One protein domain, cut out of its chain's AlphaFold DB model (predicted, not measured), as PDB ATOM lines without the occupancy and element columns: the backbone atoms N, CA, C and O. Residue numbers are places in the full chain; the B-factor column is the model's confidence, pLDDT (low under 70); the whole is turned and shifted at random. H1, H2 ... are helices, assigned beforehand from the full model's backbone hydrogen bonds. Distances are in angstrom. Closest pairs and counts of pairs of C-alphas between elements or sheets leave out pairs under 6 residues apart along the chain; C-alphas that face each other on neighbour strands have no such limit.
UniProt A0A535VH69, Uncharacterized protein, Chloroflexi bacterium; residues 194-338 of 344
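This is residues 194 to 338 of the 344 residues of an uncharacterized protein of Chloroflexi bacterium (UniProt A0A535VH69). A long rod of helices: H3 runs through the core, H2 crosses it on one side as the other half of a helical hairpin, and H1 runs along H3 on another side. H5 packs across H2 and H3, H6 carries on from it toward the far end of the rod, and the tiny H4 sits near the opposite end. H1, H2, H3 and H6 are an up-and-down bundle, each running against the one before it, though H1 and H2 come close only at one place. The printed part has 145 residues with six named helices in the order H1 to H6 and no named strand, and its class is all helix. It is only just loose, close to compact, with a radius of gyration of the C-alphas of 17.8 A and spans of 60 by 29 by 21 A.

H1 and H2 are the longest, 27 residues each. H2, residues 225 to 251, measures 38.6 A and begins at C-alpha 225 (38.834, 12.502, 58.971). H1, residues 194 to 220, measures 39.1 A and begins at C-alpha 194 (23.681, -11.045, 27.969). H3, residues 262 to 287, measures 36.1 A, with a kink of 33 degrees near residue 269. H4 is residues 295 to 298 and H5 residues 303 to 313. H6, residues 315 to 336, measures 31.9 A, has a kink of 35 degrees near residue 323 and ends at C-alpha 336 (22.361, -29.550, 25.909).

H2 and H3, a hairpin, touch at a steep tilt of 44 degrees, opposite ways; their closest C-alphas, Tyr 235 and Gly 275, are 4.0 A apart. H3 is the hub, touching the five other helices. H1 touches it at a steep tilt of 42 degrees, the same way, closest at the C-alphas of Arg 197 and Leu 262, 5.1 A. H5 touches residues 273 to 285 of H3, closest at the C-alphas of Gly 278 and Ala 309, 3.8 A. H6 touches H3 with residues 315 to 317 alone, and H4 only just touches H3, with 3 pairs of C-alphas within 8 A. H5 and H6 meet only through their link; H1 is apart from H4 and H5. In H2 and H5 every O i to N i+4 pair is within hydrogen-bond range; in H1 21 of 23, in H3 19 of 22 and in H6 15 of 18 are, while H4 is too short for such a pair.

The farthest C-alphas, those of Val 291 and Lys 338, are 61.2 A apart. The printed part has no cut and no long link. Its mean pLDDT is 86.1, and residues 253 to 260 are under 70.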
ATOM      1  N   ILE A 194      23.210 -12.419  28.192       88.81
ATOM      2  CA  ILE A 194      23.681 -11.045  27.969       88.81
ATOM      3  C   ILE A 194      22.835 -10.030  28.736       88.81
ATOM      4  O   ILE A 194      23.377  -9.094  29.331       88.81
ATOM      5  N   ARG A 195      21.515 -10.228  28.807       89.19
ATOM      6  CA  ARG A 195      20.624  -9.373  29.596       89.19
ATOM      7  C   ARG A 195      20.998  -9.395  31.075       89.19
ATOM      8  O   ARG A 195      21.067  -8.330  31.687       89.19
ATOM      9  N   ILE A 196      21.283 -10.571  31.641       86.38
ATOM     10  CA  ILE A 196      21.730 -10.695  33.038       86.38
ATOM     11  C   ILE A 196      23.067  -9.970  33.240       86.38
ATOM     12  O   ILE A 196      23.201  -9.200  34.193       86.38
ATOM     13  N   ARG A 197      24.034 -10.146  32.329       87.88
ATOM     14  CA  ARG A 197      25.326  -9.438  32.369       87.88
ATOM     15  C   ARG A 197      25.139  -7.922  32.367       87.88
ATOM     16  O   ARG A 197      25.695  -7.231  33.220       87.88
ATOM     17  N   ASN A 198      24.367  -7.401  31.420       88.06
ATOM     18  CA  ASN A 198      24.183  -5.962  31.252       88.06
ATOM     19  C   ASN A 198      23.397  -5.353  32.416       88.06
ATOM     20  O   ASN A 198      23.746  -4.269  32.882       88.06
ATOM     21  N   GLN A 199      22.393  -6.063  32.936       86.19
ATOM     22  CA  GLN A 199      21.677  -5.649  34.139       86.19
ATOM     23  C   GLN A 199      22.621  -5.578  35.343       86.19
ATOM     24  O   GLN A 199      22.602  -4.586  36.065       86.19
ATOM     25  N   LEU A 200      23.491  -6.577  35.527       85.00
ATOM     26  CA  LEU A 200      24.453  -6.599  36.627       85.00
ATOM     27  C   LEU A 200      25.430  -5.415  36.559       85.00
ATOM     28  O   LEU A 200      25.606  -4.709  37.551       85.00
ATOM     29  N   ILE A 201      26.031  -5.168  35.389       84.94
ATOM     30  CA  ILE A 201      26.943  -4.031  35.177       84.94
ATOM     31  C   ILE A 201      26.208  -2.703  35.402       84.94
ATOM     32  O   ILE A 201      26.726  -1.821  36.084       84.94
ATOM     33  N   GLY A 202      24.993  -2.565  34.863       84.81
ATOM     34  CA  GLY A 202      24.184  -1.356  35.001       84.81
ATOM     35  C   GLY A 202      23.835  -1.043  36.456       84.81
ATOM     36  O   GLY A 202      24.069   0.073  36.920       84.81
ATOM     37  N   THR A 203      23.343  -2.032  37.208       81.44
ATOM     38  CA  THR A 203      23.039  -1.875  38.638       81.44
ATOM     39  C   THR A 203      24.285  -1.511  39.441       81.44
ATOM     40  O   THR A 203      24.219  -0.659  40.328       81.44
ATOM     41  N   ALA A 204      25.437  -2.100  39.119       83.06
ATOM     42  CA  ALA A 204      26.691  -1.794  39.793       83.06
ATOM     43  C   ALA A 204      27.185  -0.377  39.525       83.06
ATOM     44  O   ALA A 204      27.609   0.302  40.453       83.06
ATOM     45  N   LEU A 205      27.105   0.081  38.273       86.19
ATOM     46  CA  LEU A 205      27.494   1.435  37.895       86.19
ATOM     47  C   LEU A 205      26.648   2.464  38.644       86.19
ATOM     48  O   LEU A 205      27.189   3.397  39.233       86.19
ATOM     49  N   ILE A 206      25.331   2.252  38.690       86.12
ATOM     50  CA  ILE A 206      24.415   3.105  39.450       86.12
ATOM     51  C   ILE A 206      24.781   3.072  40.941       86.12
ATOM     52  O   ILE A 206      24.960   4.124  41.550       86.12
ATOM     53  N   THR A 207      24.974   1.884  41.520       85.00
ATOM     54  CA  THR A 207      25.337   1.742  42.942       85.00
ATOM     55  C   THR A 207      26.676   2.406  43.265       85.00
ATOM     56  O   THR A 207      26.806   3.059  44.298       85.00
ATOM     57  N   GLY A 208      27.661   2.302  42.372       85.38
ATOM     58  CA  GLY A 208      28.954   2.969  42.502       85.38
ATOM     59  C   GLY A 208      28.822   4.492  42.495       85.38
ATOM     60  O   GLY A 208      29.422   5.151  43.340       85.38
ATOM     61  N   ILE A 209      27.981   5.052  41.617       90.25
ATOM     62  CA  ILE A 209      27.676   6.493  41.599       90.25
ATOM     63  C   ILE A 209      27.039   6.923  42.924       90.25
ATOM     64  O   ILE A 209      27.497   7.886  43.534       90.25
ATOM     65  N   PHE A 210      26.025   6.202  43.409       87.50
ATOM     66  CA  PHE A 210      25.400   6.512  44.698       87.50
ATOM     67  C   PHE A 210      26.391   6.405  45.861       87.50
ATOM     68  O   PHE A 210      26.414   7.279  46.721       87.50
ATOM     69  N   THR A 211      27.248   5.384  45.863       86.38
ATOM     70  CA  THR A 211      28.291   5.203  46.886       86.38
ATOM     71  C   THR A 211      29.279   6.367  46.877       86.38
ATOM     72  O   THR A 211      29.635   6.885  47.933       86.38
ATOM     73  N   PHE A 212      29.680   6.831  45.692       89.19
ATOM     74  CA  PHE A 212      30.543   7.998  45.549       89.19
ATOM     75  C   PHE A 212      29.875   9.270  46.087       89.19
ATOM     76  O   PHE A 212      30.477   9.991  46.880       89.19
ATOM     77  N   VAL A 213      28.611   9.516  45.731       91.81
ATOM     78  CA  VAL A 213      27.847  10.664  46.251       91.81
ATOM     79  C   VAL A 213      27.715  10.593  47.777       91.81
ATOM     80  O   VAL A 213      27.917  11.602  48.449       91.81
ATOM     81  N   LEU A 214      27.445   9.409  48.337       87.88
ATOM     82  CA  LEU A 214      27.378   9.199  49.786       87.88
ATOM     83  C   LEU A 214      28.711   9.483  50.486       87.88
ATOM     84  O   LEU A 214      28.695   9.996  51.600       87.88
ATOM     85  N   LEU A 215      29.850   9.207  49.842       89.81
ATOM     86  CA  LEU A 215      31.176   9.560  50.360       89.81
ATOM     87  C   LEU A 215      31.434  11.076  50.318       89.81
ATOM     88  O   LEU A 215      32.089  11.608  51.212       89.81
ATOM     89  N   CYS A 216      30.910  11.794  49.322       92.19
ATOM     90  CA  CYS A 216      31.074  13.246  49.225       92.19
ATOM     91  C   CYS A 216      30.365  14.010  50.355       92.19
ATOM     92  O   CYS A 216      30.874  15.037  50.799       92.19
ATOM     93  N   ILE A 217      29.219  13.522  50.842       91.69
ATOM     94  CA  ILE A 217      28.429  14.187  51.896       91.69
ATOM     95  C   ILE A 217      29.247  14.458  53.177       91.69
ATOM     96  O   ILE A 217      29.347  15.626  53.558       91.69
ATOM     97  N   PRO A 218      29.866  13.459  53.845       89.88
ATOM     98  CA  PRO A 218      30.640  13.696  55.064       89.88
ATOM     99  C   PRO A 218      31.895  14.543  54.818       89.88
ATOM    100  O   PRO A 218      32.308  15.288  55.704       89.88
ATOM    101  N   ILE A 219      32.477  14.476  53.615       92.06
ATOM    102  CA  ILE A 219      33.614  15.322  53.228       92.06
ATOM    103  C   ILE A 219      33.185  16.793  53.176       92.06
ATOM    104  O   ILE A 219      33.846  17.647  53.758       92.06
ATOM    105  N   ILE A 220      32.053  17.094  52.533       94.44
ATOM    106  CA  ILE A 220      31.505  18.458  52.448       94.44
ATOM    107  C   ILE A 220      31.107  18.971  53.836       94.44
ATOM    108  O   ILE A 220      31.348  20.130  54.166       94.44
ATOM    109  N   GLN A 221      30.550  18.100  54.679       93.25
ATOM    110  CA  GLN A 221      30.190  18.426  56.062       93.25
ATOM    111  C   GLN A 221      31.401  18.582  56.993       93.25
ATOM    112  O   GLN A 221      31.216  18.875  58.171       93.25
ATOM    113  N   SER A 222      32.631  18.420  56.487       89.94
ATOM    114  CA  SER A 222      33.866  18.535  57.274       89.94
ATOM    115  C   SER A 222      33.884  17.603  58.495       89.94
ATOM    116  O   SER A 222      34.371  17.965  59.567       89.94
ATOM    117  N   VAL A 223      33.336  16.391  58.340       89.88
ATOM    118  CA  VAL A 223      33.355  15.353  59.379       89.88
ATOM    119  C   VAL A 223      34.803  14.983  59.709       89.88
ATOM    120  O   VAL A 223      35.674  14.996  58.839       89.88
ATOM    121  N   ASN A 224      35.064  14.625  60.972       91.69
ATOM    122  CA  ASN A 224      36.383  14.186  61.422       91.69
ATOM    123  C   ASN A 224      36.949  13.099  60.486       91.69
ATOM    124  O   ASN A 224      36.341  12.043  60.289       91.69
ATOM    125  N   ILE A 225      38.143  13.358  59.943       90.12
ATOM    126  CA  ILE A 225      38.834  12.502  58.971       90.12
ATOM    127  C   ILE A 225      38.996  11.068  59.497       90.12
ATOM    128  O   ILE A 225      38.897  10.122  58.722       90.12
ATOM    129  N   SER A 226      39.173  10.883  60.810       91.62
ATOM    130  CA  SER A 226      39.302   9.556  61.425       91.62
ATOM    131  C   SER A 226      38.064   8.670  61.203       91.62
ATOM    132  O   SER A 226      38.198   7.472  60.936       91.62
ATOM    133  N   LEU A 227      36.861   9.257  61.213       91.38
ATOM    134  CA  LEU A 227      35.611   8.533  60.951       91.38
ATOM    135  C   LEU A 227      35.505   8.133  59.474       91.38
ATOM    136  O   LEU A 227      35.092   7.017  59.162       91.38
ATOM    137  N   ILE A 228      35.943   9.013  58.567       92.06
ATOM    138  CA  ILE A 228      35.975   8.740  57.123       92.06
ATOM    139  C   ILE A 228      36.958   7.603  56.822       92.06
ATOM    140  O   ILE A 228      36.613   6.667  56.104       92.06
ATOM    141  N   VAL A 229      38.159   7.639  57.408       93.75
ATOM    142  CA  VAL A 229      39.162   6.570  57.260       93.75
ATOM    143  C   VAL A 229      38.607   5.235  57.748       93.75
ATOM    144  O   VAL A 229      38.743   4.226  57.057       93.75
ATOM    145  N   SER A 230      37.927   5.223  58.894       93.50
ATOM    146  CA  SER A 230      37.326   4.002  59.437       93.50
ATOM    147  C   SER A 230      36.227   3.454  58.519       93.50
ATOM    148  O   SER A 230      36.235   2.267  58.197       93.50
ATOM    149  N   ALA A 231      35.347   4.316  57.995       92.56
ATOM    150  CA  ALA A 231      34.337   3.931  57.007       92.56
ATOM    151  C   ALA A 231      34.956   3.325  55.733       92.56
ATOM    152  O   ALA A 231      34.473   2.304  55.235       92.56
ATOM    153  N   VAL A 232      36.053   3.905  55.233       94.38
ATOM    154  CA  VAL A 232      36.801   3.374  54.084       94.38
ATOM    155  C   VAL A 232      37.397   2.002  54.397       94.38
ATOM    156  O   VAL A 232      37.309   1.099  53.565       94.38
ATOM    157  N   ILE A 233      37.955   1.800  55.592       96.06
ATOM    158  CA  ILE A 233      38.484   0.492  56.003       96.06
ATOM    159  C   ILE A 233      37.364  -0.554  56.033       96.06
ATOM    160  O   ILE A 233      37.537  -1.637  55.477       96.06
ATOM    161  N   PHE A 234      36.196  -0.238  56.595       95.75
ATOM    162  CA  PHE A 234      35.060  -1.164  56.603       95.75
ATOM    163  C   PHE A 234      34.556  -1.499  55.196       95.75
ATOM    164  O   PHE A 234      34.292  -2.667  54.898       95.75
ATOM    165  N   TYR A 235      34.496  -0.505  54.306       95.25
ATOM    166  CA  TYR A 235      34.188  -0.720  52.893       95.25
ATOM    167  C   TYR A 235      35.200  -1.658  52.230       95.25
ATOM    168  O   TYR A 235      34.814  -2.589  51.520       95.25
ATOM    169  N   LEU A 236      36.498  -1.451  52.459       95.81
ATOM    170  CA  LEU A 236      37.546  -2.293  51.882       95.81
ATOM    171  C   LEU A 236      37.467  -3.725  52.409       95.81
ATOM    172  O   LEU A 236      37.534  -4.658  51.615       95.81
ATOM    173  N   VAL A 237      37.257  -3.912  53.713       97.12
ATOM    174  CA  VAL A 237      37.095  -5.241  54.320       97.12
ATOM    175  C   VAL A 237      35.907  -5.982  53.703       97.12
ATOM    176  O   VAL A 237      36.056  -7.134  53.285       97.12
ATOM    177  N   GLY A 238      34.750  -5.323  53.572       95.50
ATOM    178  CA  GLY A 238      33.587  -5.899  52.892       95.50
ATOM    179  C   GLY A 238      33.885  -6.243  51.428       95.50
ATOM    180  O   GLY A 238      33.607  -7.355  50.980       95.50
ATOM    181  N   SER A 239      34.533  -5.329  50.700       94.31
ATOM    182  CA  SER A 239      34.890  -5.495  49.282       94.31
ATOM    183  C   SER A 239      35.831  -6.674  49.046       94.31
ATOM    184  O   SER A 239      35.591  -7.491  48.158       94.31
ATOM    185  N   ILE A 240      36.889  -6.781  49.854       95.38
ATOM    186  CA  ILE A 240      37.880  -7.861  49.798       95.38
ATOM    187  C   ILE A 240      37.206  -9.199  50.092       95.38
ATOM    188  O   ILE A 240      37.410 -10.171  49.365       95.38
ATOM    189  N   THR A 241      36.364  -9.246  51.124       94.50
ATOM    190  CA  THR A 241      35.663 -10.475  51.511       94.50
ATOM    191  C   THR A 241      34.740 -10.962  50.389       94.50
ATOM    192  O   THR A 241      34.791 -12.131  50.001       94.50
ATOM    193  N   GLY A 242      33.955 -10.057  49.795       91.25
ATOM    194  CA  GLY A 242      33.109 -10.367  48.644       91.25
ATOM    195  C   GLY A 242      33.899 -10.800  47.406       91.25
ATOM    196  O   GLY A 242      33.522 -11.771  46.749       91.25
ATOM    197  N   PHE A 243      35.020 -10.129  47.120       90.88
ATOM    198  CA  PHE A 243      35.922 -10.458  46.013       90.88
ATOM    199  C   PHE A 243      36.491 -11.877  46.129       90.88
ATOM    200  O   PHE A 243      36.384 -12.662  45.188       90.88
ATOM    201  N   PHE A 244      37.049 -12.240  47.288       90.88
ATOM    202  CA  PHE A 244      37.601 -13.579  47.500       90.88
ATOM    203  C   PHE A 244      36.526 -14.660  47.470       90.88
ATOM    204  O   PHE A 244      36.727 -15.699  46.840       90.88
ATOM    205  N   SER A 245      35.364 -14.407  48.082       87.94
ATOM    206  CA  SER A 245      34.221 -15.319  47.983       87.94
ATOM    207  C   SER A 245      33.820 -15.553  46.528       87.94
ATOM    208  O   SER A 245      33.447 -16.668  46.159       87.94
ATOM    209  N   ARG A 246      33.912 -14.518  45.688       86.94
ATOM    210  CA  ARG A 246      33.588 -14.621  44.271       86.94
ATOM    211  C   ARG A 246      34.636 -15.402  43.480       86.94
ATOM    212  O   ARG A 246      34.268 -16.305  42.736       86.94
ATOM    213  N   LEU A 247      35.919 -15.098  43.669       85.69
ATOM    214  CA  LEU A 247      37.015 -15.855  43.058       85.69
ATOM    215  C   LEU A 247      36.943 -17.342  43.412       85.69
ATOM    216  O   LEU A 247      37.129 -18.201  42.553       85.69
ATOM    217  N   TYR A 248      36.628 -17.648  44.670       84.69
ATOM    218  CA  TYR A 248      36.468 -19.018  45.128       84.69
ATOM    219  C   TYR A 248      35.305 -19.729  44.427       84.69
ATOM    220  O   TYR A 248      35.470 -20.857  43.961       84.69
ATOM    221  N   ALA A 249      34.150 -19.070  44.296       80.81
ATOM    222  CA  ALA A 249      33.011 -19.624  43.568       80.81
ATOM    223  C   ALA A 249      33.338 -19.878  42.085       80.81
ATOM    224  O   ALA A 249      32.986 -20.931  41.558       80.81
ATOM    225  N   ASP A 250      34.056 -18.959  41.437       78.12
ATOM    226  CA  ASP A 250      34.430 -19.089  40.023       78.12
ATOM    227  C   ASP A 250      35.472 -20.176  39.779       78.12
ATOM    228  O   ASP A 250      35.362 -20.907  38.799       78.12
ATOM    229  N   SER A 251      36.408 -20.379  40.711       80.50
ATOM    230  CA  SER A 251      37.395 -21.468  40.628       80.50
ATOM    231  C   SER A 251      36.782 -22.875  40.639       80.50
ATOM    232  O   SER A 251      37.434 -23.838  40.245       80.50
ATOM    233  N   ARG A 252      35.532 -23.005  41.104       79.69
ATOM    234  CA  ARG A 252      34.804 -24.277  41.197       79.69
ATOM    235  C   ARG A 252      33.800 -24.490  40.068       79.69
ATOM    236  O   ARG A 252      33.180 -25.549  40.015       79.69
ATOM    237  N   SER A 253      33.611 -23.505  39.193       68.38
ATOM    238  CA  SER A 253      32.696 -23.630  38.064       68.38
ATOM    239  C   SER A 253      33.404 -24.338  36.906       68.38
ATOM    240  O   SER A 253      34.490 -23.902  36.528       68.38
ATOM    241  N   PRO A 254      32.827 -25.394  36.304       60.88
ATOM    242  CA  PRO A 254      33.390 -25.982  35.094       60.88
ATOM    243  C   PRO A 254      33.381 -24.936  33.966       60.88
ATOM    244  O   PRO A 254      32.330 -24.448  33.555       60.88
ATOM    245  N   THR A 255      34.564 -24.540  33.496       55.97
ATOM    246  CA  THR A 255      34.761 -23.495  32.476       55.97
ATOM    247  C   THR A 255      34.690 -24.071  31.060       55.97
ATOM    248  O   THR A 255      35.661 -23.982  30.312       55.97
ATOM    249  N   ALA A 256      33.575 -24.706  30.694       53.78
ATOM    250  CA  ALA A 256      33.406 -25.264  29.347       53.78
ATOM    251  C   ALA A 256      32.795 -24.266  28.341       53.78
ATOM    252  O   ALA A 256      32.974 -24.440  27.141       53.78
ATOM    253  N   VAL A 257      32.109 -23.208  28.806       59.81
ATOM    254  CA  VAL A 257      31.289 -22.306  27.971       59.81
ATOM    255  C   VAL A 257      31.731 -20.844  28.090       59.81
ATOM    256  O   VAL A 257      31.861 -20.326  29.199       59.81
ATOM    257  N   ASN A 258      31.912 -20.154  26.953       64.44
ATOM    258  CA  ASN A 258      32.094 -18.698  26.907       64.44
ATOM    259  C   ASN A 258      30.825 -17.999  27.424       64.44
ATOM    260  O   ASN A 258      29.795 -17.984  26.760       64.44
ATOM    261  N   ASP A 259      30.889 -17.400  28.609       66.19
ATOM    262  CA  ASP A 259      29.737 -16.786  29.279       66.19
ATOM    263  C   ASP A 259      29.512 -15.309  28.897       66.19
ATOM    264  O   ASP A 259      28.938 -14.536  29.670       66.19
ATOM    265  N   TYR A 260      30.013 -14.890  27.728       66.75
ATOM    266  CA  TYR A 260      30.011 -13.501  27.247       66.75
ATOM    267  C   TYR A 260      30.580 -12.494  28.267       66.75
ATOM    268  O   TYR A 260      30.222 -11.313  28.285       66.75
ATOM    269  N   GLY A 261      31.492 -12.935  29.139       74.50
ATOM    270  CA  GLY A 261      32.109 -12.093  30.160       74.50
ATOM    271  C   GLY A 261      31.205 -11.818  31.362       74.50
ATOM    272  O   GLY A 261      31.438 -10.850  32.090       74.50
ATOM    273  N   LEU A 262      30.180 -12.641  31.602       77.94
ATOM    274  CA  LEU A 262      29.349 -12.571  32.804       77.94
ATOM    275  C   LEU A 262      30.172 -12.826  34.080       77.94
ATOM    276  O   LEU A 262      29.942 -12.182  35.105       77.94
ATOM    277  N   SER A 263      31.144 -13.739  34.052       78.06
ATOM    278  CA  SER A 263      32.078 -13.967  35.167       78.06
ATOM    279  C   SER A 263      32.949 -12.742  35.424       78.06
ATOM    280  O   SER A 263      33.067 -12.304  36.568       78.06
ATOM    281  N   GLN A 264      33.460 -12.118  34.359       77.81
ATOM    282  CA  GLN A 264      34.238 -10.881  34.459       77.81
ATOM    283  C   GLN A 264      33.398  -9.744  35.048       77.81
ATOM    284  O   GLN A 264      33.835  -9.069  35.974       77.81
ATOM    285  N   ALA A 265      32.152  -9.578  34.590       81.06
ATOM    286  CA  ALA A 265      31.229  -8.602  35.164       81.06
ATOM    287  C   ALA A 265      31.054  -8.816  36.675       81.06
ATOM    288  O   ALA A 265      31.174  -7.877  37.458       81.06
ATOM    289  N   ARG A 266      30.841 -10.062  37.109       82.44
ATOM    290  CA  ARG A 266      30.689 -10.402  38.531       82.44
ATOM    291  C   ARG A 266      31.942 -10.080  39.348       82.44
ATOM    292  O   ARG A 266      31.806  -9.568  40.458       82.44
ATOM    293  N   LEU A 267      33.132 -10.301  38.790       84.06
ATOM    294  CA  LEU A 267      34.405 -10.000  39.444       84.06
ATOM    295  C   LEU A 267      34.574  -8.505  39.768       84.06
ATOM    296  O   LEU A 267      35.116  -8.169  40.818       84.06
ATOM    297  N   PHE A 268      34.068  -7.614  38.911       82.75
ATOM    298  CA  PHE A 268      34.103  -6.166  39.150       82.75
ATOM    299  C   PHE A 268      32.954  -5.666  40.029       82.75
ATOM    300  O   PHE A 268      33.141  -4.761  40.841       82.75
ATOM    301  N   VAL A 269      31.758  -6.235  39.872       86.50
ATOM    302  CA  VAL A 269      30.539  -5.733  40.523       86.50
ATOM    303  C   VAL A 269      30.429  -6.159  41.986       86.50
ATOM    304  O   VAL A 269      30.067  -5.349  42.841       86.50
ATOM    305  N   ILE A 270      30.734  -7.421  42.290       87.88
ATOM    306  CA  ILE A 270      30.545  -7.975  43.637       87.88
ATOM    307  C   ILE A 270      31.353  -7.224  44.699       87.88
ATOM    308  O   ILE A 270      30.766  -6.920  45.738       87.88
ATOM    309  N   PRO A 271      32.629  -6.855  44.483       90.50
ATOM    310  CA  PRO A 271      33.391  -6.098  45.473       90.50
ATOM    311  C   PRO A 271      32.724  -4.770  45.845       90.50
ATOM    312  O   PRO A 271      32.619  -4.460  47.024       90.50
ATOM    313  N   VAL A 272      32.186  -4.033  44.865       89.62
ATOM    314  CA  VAL A 272      31.512  -2.743  45.103       89.62
ATOM    315  C   VAL A 272      30.283  -2.919  45.996       89.62
ATOM    316  O   VAL A 272      30.129  -2.226  47.002       89.62
ATOM    317  N   LEU A 273      29.427  -3.892  45.669       90.12
ATOM    318  CA  LEU A 273      28.237  -4.189  46.470       90.12
ATOM    319  C   LEU A 273      28.604  -4.708  47.867       90.12
ATOM    320  O   LEU A 273      27.918  -4.407  48.842       90.12
ATOM    321  N   SER A 274      29.698  -5.459  47.971       92.69
ATOM    322  CA  SER A 274      30.168  -6.054  49.227       92.69
ATOM    323  C   SER A 274      30.776  -5.020  50.163       92.69
ATOM    324  O   SER A 274      30.557  -5.090  51.370       92.69
ATOM    325  N   GLY A 275      31.469  -4.011  49.632       92.25
ATOM    326  CA  GLY A 275      31.922  -2.878  50.431       92.25
ATOM    327  C   GLY A 275      30.764  -2.068  51.002       92.25
ATOM    328  O   GLY A 275      30.765  -1.743  52.191       92.25
ATOM    329  N   PHE A 276      29.733  -1.808  50.191       91.56
ATOM    330  CA  PHE A 276      28.521  -1.140  50.667       91.56
ATOM    331  C   PHE A 276      27.801  -1.965  51.741       91.56
ATOM    332  O   PHE A 276      27.447  -1.434  52.794       91.56
ATOM    333  N   ALA A 277      27.638  -3.271  51.512       92.88
ATOM    334  CA  ALA A 277      27.052  -4.175  52.494       92.88
ATOM    335  C   ALA A 277      27.857  -4.200  53.803       92.88
ATOM    336  O   ALA A 277      27.262  -4.198  54.877       92.88
ATOM    337  N   GLY A 278      29.191  -4.144  53.729       94.12
ATOM    338  CA  GLY A 278      30.064  -4.058  54.899       94.12
ATOM    339  C   GLY A 278      29.789  -2.822  55.760       94.12
ATOM    340  O   GLY A 278      29.613  -2.949  56.971       94.12
ATOM    341  N   ILE A 279      29.662  -1.641  55.142       92.94
ATOM    342  CA  ILE A 279      29.262  -0.412  55.851       92.94
ATOM    343  C   ILE A 279      27.837  -0.550  56.409       92.94
ATOM    344  O   ILE A 279      27.605  -0.271  57.585       92.94
ATOM    345  N   ALA A 280      26.878  -0.994  55.592       91.06
ATOM    346  CA  ALA A 280      25.482  -1.142  56.005       91.06
ATOM    347  C   ALA A 280      25.328  -2.096  57.203       91.06
ATOM    348  O   ALA A 280      24.539  -1.829  58.108       91.06
ATOM    349  N   GLY A 281      26.128  -3.163  57.257       91.69
ATOM    350  CA  GLY A 281      26.168  -4.104  58.373       91.69
ATOM    351  C   GLY A 281      26.523  -3.451  59.708       91.69
ATOM    352  O   GLY A 281      25.945  -3.803  60.734       91.69
ATOM    353  N   ILE A 282      27.413  -2.457  59.703       92.44
ATOM    354  CA  ILE A 282      27.788  -1.707  60.911       92.44
ATOM    355  C   ILE A 282      26.615  -0.862  61.406       92.44
ATOM    356  O   ILE A 282      26.312  -0.877  62.600       92.44
ATOM    357  N   PHE A 283      25.904  -0.191  60.496       89.31
ATOM    358  CA  PHE A 283      24.682   0.536  60.842       89.31
ATOM    359  C   PHE A 283      23.606  -0.398  61.403       89.31
ATOM    360  O   PHE A 283      23.013  -0.089  62.433       89.31
ATOM    361  N   ILE A 284      23.386  -1.560  60.778       90.25
ATOM    362  CA  ILE A 284      22.425  -2.565  61.259       90.25
ATOM    363  C   ILE A 284      22.812  -3.046  62.662       90.25
ATOM    364  O   ILE A 284      21.976  -3.033  63.561       90.25
ATOM    365  N   ARG A 285      24.081  -3.414  62.881       90.00
ATOM    366  CA  ARG A 285      24.594  -3.828  64.198       90.00
ATOM    367  C   ARG A 285      24.324  -2.762  65.257       90.00
ATOM    368  O   ARG A 285      23.919  -3.089  66.366       90.00
ATOM    369  N   ALA A 286      24.541  -1.499  64.920       87.00
ATOM    370  CA  ALA A 286      24.367  -0.405  65.856       87.00
ATOM    371  C   ALA A 286      22.905  -0.111  66.203       87.00
ATOM    372  O   ALA A 286      22.615   0.220  67.346       87.00
ATOM    373  N   GLN A 287      21.980  -0.278  65.255       85.00
ATOM    374  CA  GLN A 287      20.540  -0.192  65.530       85.00
ATOM    375  C   GLN A 287      20.042  -1.341  66.419       85.00
ATOM    376  O   GLN A 287      19.038  -1.203  67.107       85.00
ATOM    377  N   LEU A 288      20.747  -2.475  66.414       85.19
ATOM    378  CA  LEU A 288      20.463  -3.622  67.278       85.19
ATOM    379  C   LEU A 288      21.130  -3.515  68.659       85.19
ATOM    380  O   LEU A 288      20.917  -4.383  69.506       85.19
ATOM    381  N   ALA A 289      21.955  -2.490  68.898       83.12
ATOM    382  CA  ALA A 289      22.609  -2.300  70.183       83.12
ATOM    383  C   ALA A 289      21.607  -1.792  71.240       83.12
ATOM    384  O   ALA A 289      20.738  -0.977  70.929       83.12
ATOM    385  N   PRO A 290      21.737  -2.216  72.511       81.12
ATOM    386  CA  PRO A 290      20.830  -1.792  73.582       81.12
ATOM    387  C   PRO A 290      20.971  -0.308  73.957       81.12
ATOM    388  O   PRO A 290      20.110   0.236  74.644       81.12
ATOM    389  N   VAL A 291      22.053   0.347  73.528       82.38
ATOM    390  CA  VAL A 291      22.326   1.768  73.766       82.38
ATOM    391  C   VAL A 291      22.312   2.497  72.428       82.38
ATOM    392  O   VAL A 291      22.875   1.999  71.454       82.38
ATOM    393  N   ALA A 292      21.691   3.681  72.394       80.12
ATOM    394  CA  ALA A 292      21.635   4.509  71.195       80.12
ATOM    395  C   ALA A 292      23.060   4.815  70.683       80.12
ATOM    396  O   ALA A 292      23.876   5.346  71.443       80.12
ATOM    397  N   PRO A 293      23.380   4.486  69.421       80.94
ATOM    398  CA  PRO A 293      24.734   4.631  68.913       80.94
ATOM    399  C   PRO A 293      25.087   6.103  68.675       80.94
ATOM    400  O   PRO A 293      24.329   6.851  68.060       80.94
ATOM    401  N   THR A 294      26.280   6.508  69.111       82.88
ATOM    402  CA  THR A 294      26.897   7.772  68.685       82.88
ATOM    403  C   THR A 294      27.672   7.562  67.387       82.88
ATOM    404  O   THR A 294      28.163   6.462  67.121       82.88
ATOM    405  N   THR A 295      27.844   8.614  66.586       78.38
ATOM    406  CA  THR A 295      28.633   8.571  65.340       78.38
ATOM    407  C   THR A 295      30.061   8.071  65.546       78.38
ATOM    408  O   THR A 295      30.588   7.364  64.694       78.38
ATOM    409  N   GLU A 296      30.670   8.375  66.690       81.44
ATOM    410  CA  GLU A 296      32.006   7.889  67.043       81.44
ATOM    411  C   GLU A 296      32.007   6.388  67.351       81.44
ATOM    412  O   GLU A 296      32.836   5.657  66.817       81.44
ATOM    413  N   SER A 297      31.026   5.900  68.119       81.44
ATOM    414  CA  SER A 297      30.889   4.464  68.421       81.44
ATOM    415  C   SER A 297      30.543   3.617  67.188       81.44
ATOM    416  O   SER A 297      30.909   2.442  67.111       81.44
ATOM    417  N   LEU A 298      29.860   4.212  66.197       84.00
ATOM    418  CA  LEU A 298      29.540   3.563  64.923       84.00
ATOM    419  C   LEU A 298      30.800   3.230  64.133       84.00
ATOM    420  O   LEU A 298      30.931   2.122  63.619       84.00
ATOM    421  N   PHE A 299      31.720   4.188  64.043       86.06
ATOM    422  CA  PHE A 299      32.913   4.074  63.211       86.06
ATOM    423  C   PHE A 299      34.182   3.768  64.006       86.06
ATOM    424  O   PHE A 299      35.283   3.904  63.480       86.06
ATOM    425  N   GLU A 300      34.048   3.305  65.246       90.06
ATOM    426  CA  GLU A 300      35.181   2.832  66.027       90.06
ATOM    427  C   GLU A 300      35.822   1.615  65.350       90.06
ATOM    428  O   GLU A 300      35.154   0.612  65.054       90.06
ATOM    429  N   LEU A 301      37.135   1.686  65.127       89.44
ATOM    430  CA  LEU A 301      37.910   0.638  64.475       89.44
ATOM    431  C   LEU A 301      38.180  -0.537  65.429       89.44
ATOM    432  O   LEU A 301      39.299  -0.771  65.876       89.44
ATOM    433  N   SER A 302      37.126  -1.282  65.749       91.06
ATOM    434  CA  SER A 302      37.179  -2.463  66.607       91.06
ATOM    435  C   SER A 302      37.189  -3.753  65.787       91.06
ATOM    436  O   SER A 302      36.604  -3.832  64.703       91.06
ATOM    437  N   LEU A 303      37.793  -4.813  66.339       93.00
ATOM    438  CA  LEU A 303      37.760  -6.147  65.728       93.00
ATOM    439  C   LEU A 303      36.317  -6.607  65.461       93.00
ATOM    440  O   LEU A 303      36.043  -7.215  64.431       93.00
ATOM    441  N   GLN A 304      35.380  -6.269  66.352       91.81
ATOM    442  CA  GLN A 304      33.972  -6.618  66.187       91.81
ATOM    443  C   GLN A 304      33.353  -5.941  64.956       91.81
ATOM    444  O   GLN A 304      32.698  -6.619  64.166       91.81
ATOM    445  N   ASN A 305      33.582  -4.640  64.754       92.50
ATOM    446  CA  ASN A 305      33.072  -3.926  63.578       92.50
ATOM    447  C   ASN A 305      33.728  -4.422  62.277       92.50
ATOM    448  O   ASN A 305      33.048  -4.535  61.259       92.50
ATOM    449  N   ILE A 306      35.010  -4.808  62.316       94.62
ATOM    450  CA  ILE A 306      35.703  -5.436  61.178       94.62
ATOM    451  C   ILE A 306      35.047  -6.776  60.814       94.62
ATOM    452  O   ILE A 306      34.757  -7.023  59.643       94.62
ATOM    453  N   VAL A 307      34.767  -7.630  61.804       94.94
ATOM    454  CA  VAL A 307      34.102  -8.925  61.581       94.94
ATOM    455  C   VAL A 307      32.682  -8.734  61.047       94.94
ATOM    456  O   VAL A 307      32.273  -9.450  60.131       94.94
ATOM    457  N   VAL A 308      31.936  -7.753  61.561       94.69
ATOM    458  CA  VAL A 308      30.604  -7.399  61.042       94.69
ATOM    459  C   VAL A 308      30.698  -6.969  59.577       94.69
ATOM    460  O   VAL A 308      29.970  -7.511  58.747       94.69
ATOM    461  N   ALA A 309      31.627  -6.073  59.236       95.88
ATOM    462  CA  ALA A 309      31.823  -5.624  57.859       95.88
ATOM    463  C   ALA A 309      32.185  -6.781  56.911       95.88
ATOM    464  O   ALA A 309      31.625  -6.879  55.820       95.88
ATOM    465  N   ALA A 310      33.064  -7.692  57.337       95.38
ATOM    466  CA  ALA A 310      33.409  -8.885  56.564       95.38
ATOM    467  C   ALA A 310      32.195  -9.809  56.366       95.38
ATOM    468  O   ALA A 310      31.909 -10.239  55.250       95.38
ATOM    469  N   THR A 311      31.436 -10.066  57.435       94.00
ATOM    470  CA  THR A 311      30.271 -10.963  57.402       94.00
ATOM    471  C   THR A 311      29.186 -10.432  56.469       94.00
ATOM    472  O   THR A 311      28.697 -11.158  55.607       94.00
ATOM    473  N   PHE A 312      28.843  -9.147  56.579       94.06
ATOM    474  CA  PHE A 312      27.878  -8.531  55.669       94.06
ATOM    475  C   PHE A 312      28.429  -8.366  54.250       94.06
ATOM    476  O   PHE A 312      27.653  -8.438  53.296       94.06
ATOM    477  N   GLY A 313      29.748  -8.247  54.083       92.25
ATOM    478  CA  GLY A 313      30.415  -8.292  52.782       92.25
ATOM    479  C   GLY A 313      30.190  -9.599  52.009       92.25
ATOM    480  O   GLY A 313      30.303  -9.608  50.789       92.25
ATOM    481  N   LEU A 314      29.793 -10.695  52.666       90.75
ATOM    482  CA  LEU A 314      29.392 -11.930  51.978       90.75
ATOM    483  C   LEU A 314      27.950 -11.892  51.447       90.75
ATOM    484  O   LEU A 314      27.613 -12.666  50.551       90.75
ATOM    485  N   SER A 315      27.097 -11.002  51.962       88.94
ATOM    486  CA  SER A 315      25.662 -10.995  51.648       88.94
ATOM    487  C   SER A 315      25.320 -10.791  50.165       88.94
ATOM    488  O   SER A 315      24.405 -11.476  49.695       88.94
ATOM    489  N   PRO A 316      26.035  -9.965  49.366       84.00
ATOM    490  CA  PRO A 316      25.674  -9.790  47.959       84.00
ATOM    491  C   PRO A 316      25.811 -11.075  47.142       84.00
ATOM    492  O   PRO A 316      25.071 -11.256  46.176       84.00
ATOM    493  N   ASN A 317      26.691 -11.999  47.546       79.00
ATOM    494  CA  ASN A 317      26.816 -13.297  46.881       79.00
ATOM    495  C   ASN A 317      25.529 -14.130  46.985       79.00
ATOM    496  O   ASN A 317      25.229 -14.865  46.051       79.00
ATOM    497  N   LEU A 318      24.738 -13.976  48.053       77.69
ATOM    498  CA  LEU A 318      23.465 -14.692  48.233       77.69
ATOM    499  C   LEU A 318      22.352 -14.155  47.326       77.69
ATOM    500  O   LEU A 318      21.489 -14.900  46.871       77.69
ATOM    501  N   VAL A 319      22.351 -12.850  47.052       72.75
ATOM    502  CA  VAL A 319      21.373 -12.244  46.133       72.75
ATOM    503  C   VAL A 319      21.762 -12.543  44.685       72.75
ATOM    504  O   VAL A 319      20.919 -12.867  43.847       72.75
ATOM    505  N   ILE A 320      23.060 -12.485  44.386       76.31
ATOM    506  CA  ILE A 320      23.589 -12.717  43.040       76.31
ATOM    507  C   ILE A 320      23.583 -14.207  42.682       76.31
ATOM    508  O   ILE A 320      23.468 -14.531  41.499       76.31
ATOM    509  N   SER A 321      23.613 -15.123  43.656       74.31
ATOM    510  CA  SER A 321      23.536 -16.562  43.386       74.31
ATOM    511  C   SER A 321      22.249 -16.959  42.658       74.31
ATOM    512  O   SER A 321      22.289 -17.854  41.821       74.31
ATOM    513  N   ALA A 322      21.130 -16.261  42.883       75.25
ATOM    514  CA  ALA A 322      19.887 -16.497  42.142       75.25
ATOM    515  C   ALA A 322      20.006 -16.102  40.655       75.25
ATOM    516  O   ALA A 322      19.607 -16.856  39.765       75.25
ATOM    517  N   LEU A 323      20.609 -14.941  40.366       75.50
ATOM    518  CA  LEU A 323      20.899 -14.517  38.988       75.50
ATOM    519  C   LEU A 323      21.899 -15.464  38.314       75.50
ATOM    520  O   LEU A 323      21.769 -15.771  37.131       75.50
ATOM    521  N   GLN A 324      22.867 -15.954  39.084       76.38
ATOM    522  CA  GLN A 324      23.869 -16.909  38.638       76.38
ATOM    523  C   GLN A 324      23.256 -18.274  38.317       76.38
ATOM    524  O   GLN A 324      23.564 -18.830  37.270       76.38
ATOM    525  N   GLN A 325      22.348 -18.780  39.150       82.81
ATOM    526  CA  GLN A 325      21.615 -20.015  38.877       82.81
ATOM    527  C   GLN A 325      20.778 -19.890  37.600       82.81
ATOM    528  O   GLN A 325      20.767 -20.801  36.777       82.81
ATOM    529  N   LYS A 326      20.128 -18.737  37.395       84.50
ATOM    530  CA  LYS A 326      19.365 -18.469  36.172       84.50
ATOM    531  C   LYS A 326      20.255 -18.450  34.926       84.50
ATOM    532  O   LYS A 326      19.904 -19.062  33.923       84.50
ATOM    533  N   ALA A 327      21.406 -17.780  34.995       84.19
ATOM    534  CA  ALA A 327      22.372 -17.764  33.899       84.19
ATOM    535  C   ALA A 327      22.950 -19.161  33.623       84.19
ATOM    536  O   ALA A 327      23.055 -19.546  32.465       84.19
ATOM    537  N   GLN A 328      23.251 -19.943  34.665       83.88
ATOM    538  CA  GLN A 328      23.720 -21.320  34.506       83.88
ATOM    539  C   GLN A 328      22.662 -22.204  33.846       83.88
ATOM    540  O   GLN A 328      23.005 -23.014  32.997       83.88
ATOM    541  N   GLY A 329      21.381 -22.014  34.177       86.00
ATOM    542  CA  GLY A 329      20.282 -22.677  33.476       86.00
ATOM    543  C   GLY A 329      20.314 -22.395  31.974       86.00
ATOM    544  O   GLY A 329      20.256 -23.324  31.182       86.00
ATOM    545  N   PHE A 330      20.511 -21.133  31.577       87.88
ATOM    546  CA  PHE A 330      20.658 -20.781  30.161       87.88
ATOM    547  C   PHE A 330      21.892 -21.410  29.504       87.88
ATOM    548  O   PHE A 330      21.781 -21.904  28.387       87.88
ATOM    549  N   LEU A 331      23.045 -21.425  30.180       86.06
ATOM    550  CA  LEU A 331      24.267 -22.036  29.642       86.06
ATOM    551  C   LEU A 331      24.132 -23.558  29.494       86.06
ATOM    552  O   LEU A 331      24.514 -24.097  28.462       86.06
ATOM    553  N   ASN A 332      23.528 -24.227  30.479       87.38
ATOM    554  CA  ASN A 332      23.244 -25.662  30.422       87.38
ATOM    555  C   ASN A 332      22.255 -25.988  29.294       87.38
ATOM    556  O   ASN A 332      22.430 -26.976  28.588       87.38
ATOM    557  N   ASP A 333      21.229 -25.153  29.104       88.38
ATOM    558  CA  ASP A 333      20.274 -25.294  28.004       88.38
ATOM    559  C   ASP A 333      20.986 -25.198  26.643       88.38
ATOM    560  O   ASP A 333      20.757 -26.037  25.772       88.38
ATOM    561  N   ILE A 334      21.896 -24.231  26.478       87.69
ATOM    562  CA  ILE A 334      22.709 -24.082  25.262       87.69
ATOM    563  C   ILE A 334      23.591 -25.317  25.047       87.69
ATOM    564  O   ILE A 334      23.593 -25.872  23.948       87.69
ATOM    565  N   GLU A 335      24.306 -25.764  26.082       86.50
ATOM    566  CA  GLU A 335      25.192 -26.935  26.029       86.50
ATOM    567  C   GLU A 335      24.426 -28.209  25.653       86.50
ATOM    568  O   GLU A 335      24.864 -28.947  24.775       86.50
ATOM    569  N   SER A 336      23.230 -28.405  26.216       86.88
ATOM    570  CA  SER A 336      22.361 -29.550  25.909       86.88
ATOM    571  C   SER A 336      21.905 -29.608  24.446       86.88
ATOM    572  O   SER A 336      21.553 -30.673  23.949       86.88
ATOM    573  N   SER A 337      21.896 -28.469  23.745       85.88
ATOM    574  CA  SER A 337      21.462 -28.372  22.343       85.88
ATOM    575  C   SER A 337      22.606 -28.479  21.327       85.88
ATOM    576  O   SER A 337      22.402 -28.267  20.126       85.88
ATOM    577  N   LYS A 338      23.826 -28.765  21.799       82.94
ATOM    578  CA  LYS A 338      24.995 -29.030  20.957       82.94
ATOM    579  C   LYS A 338      25.227 -30.540  20.845       82.94
ATOM    580  O   LYS A 338      24.962 -31.269  21.797       82.94
TER     581      LYS A 338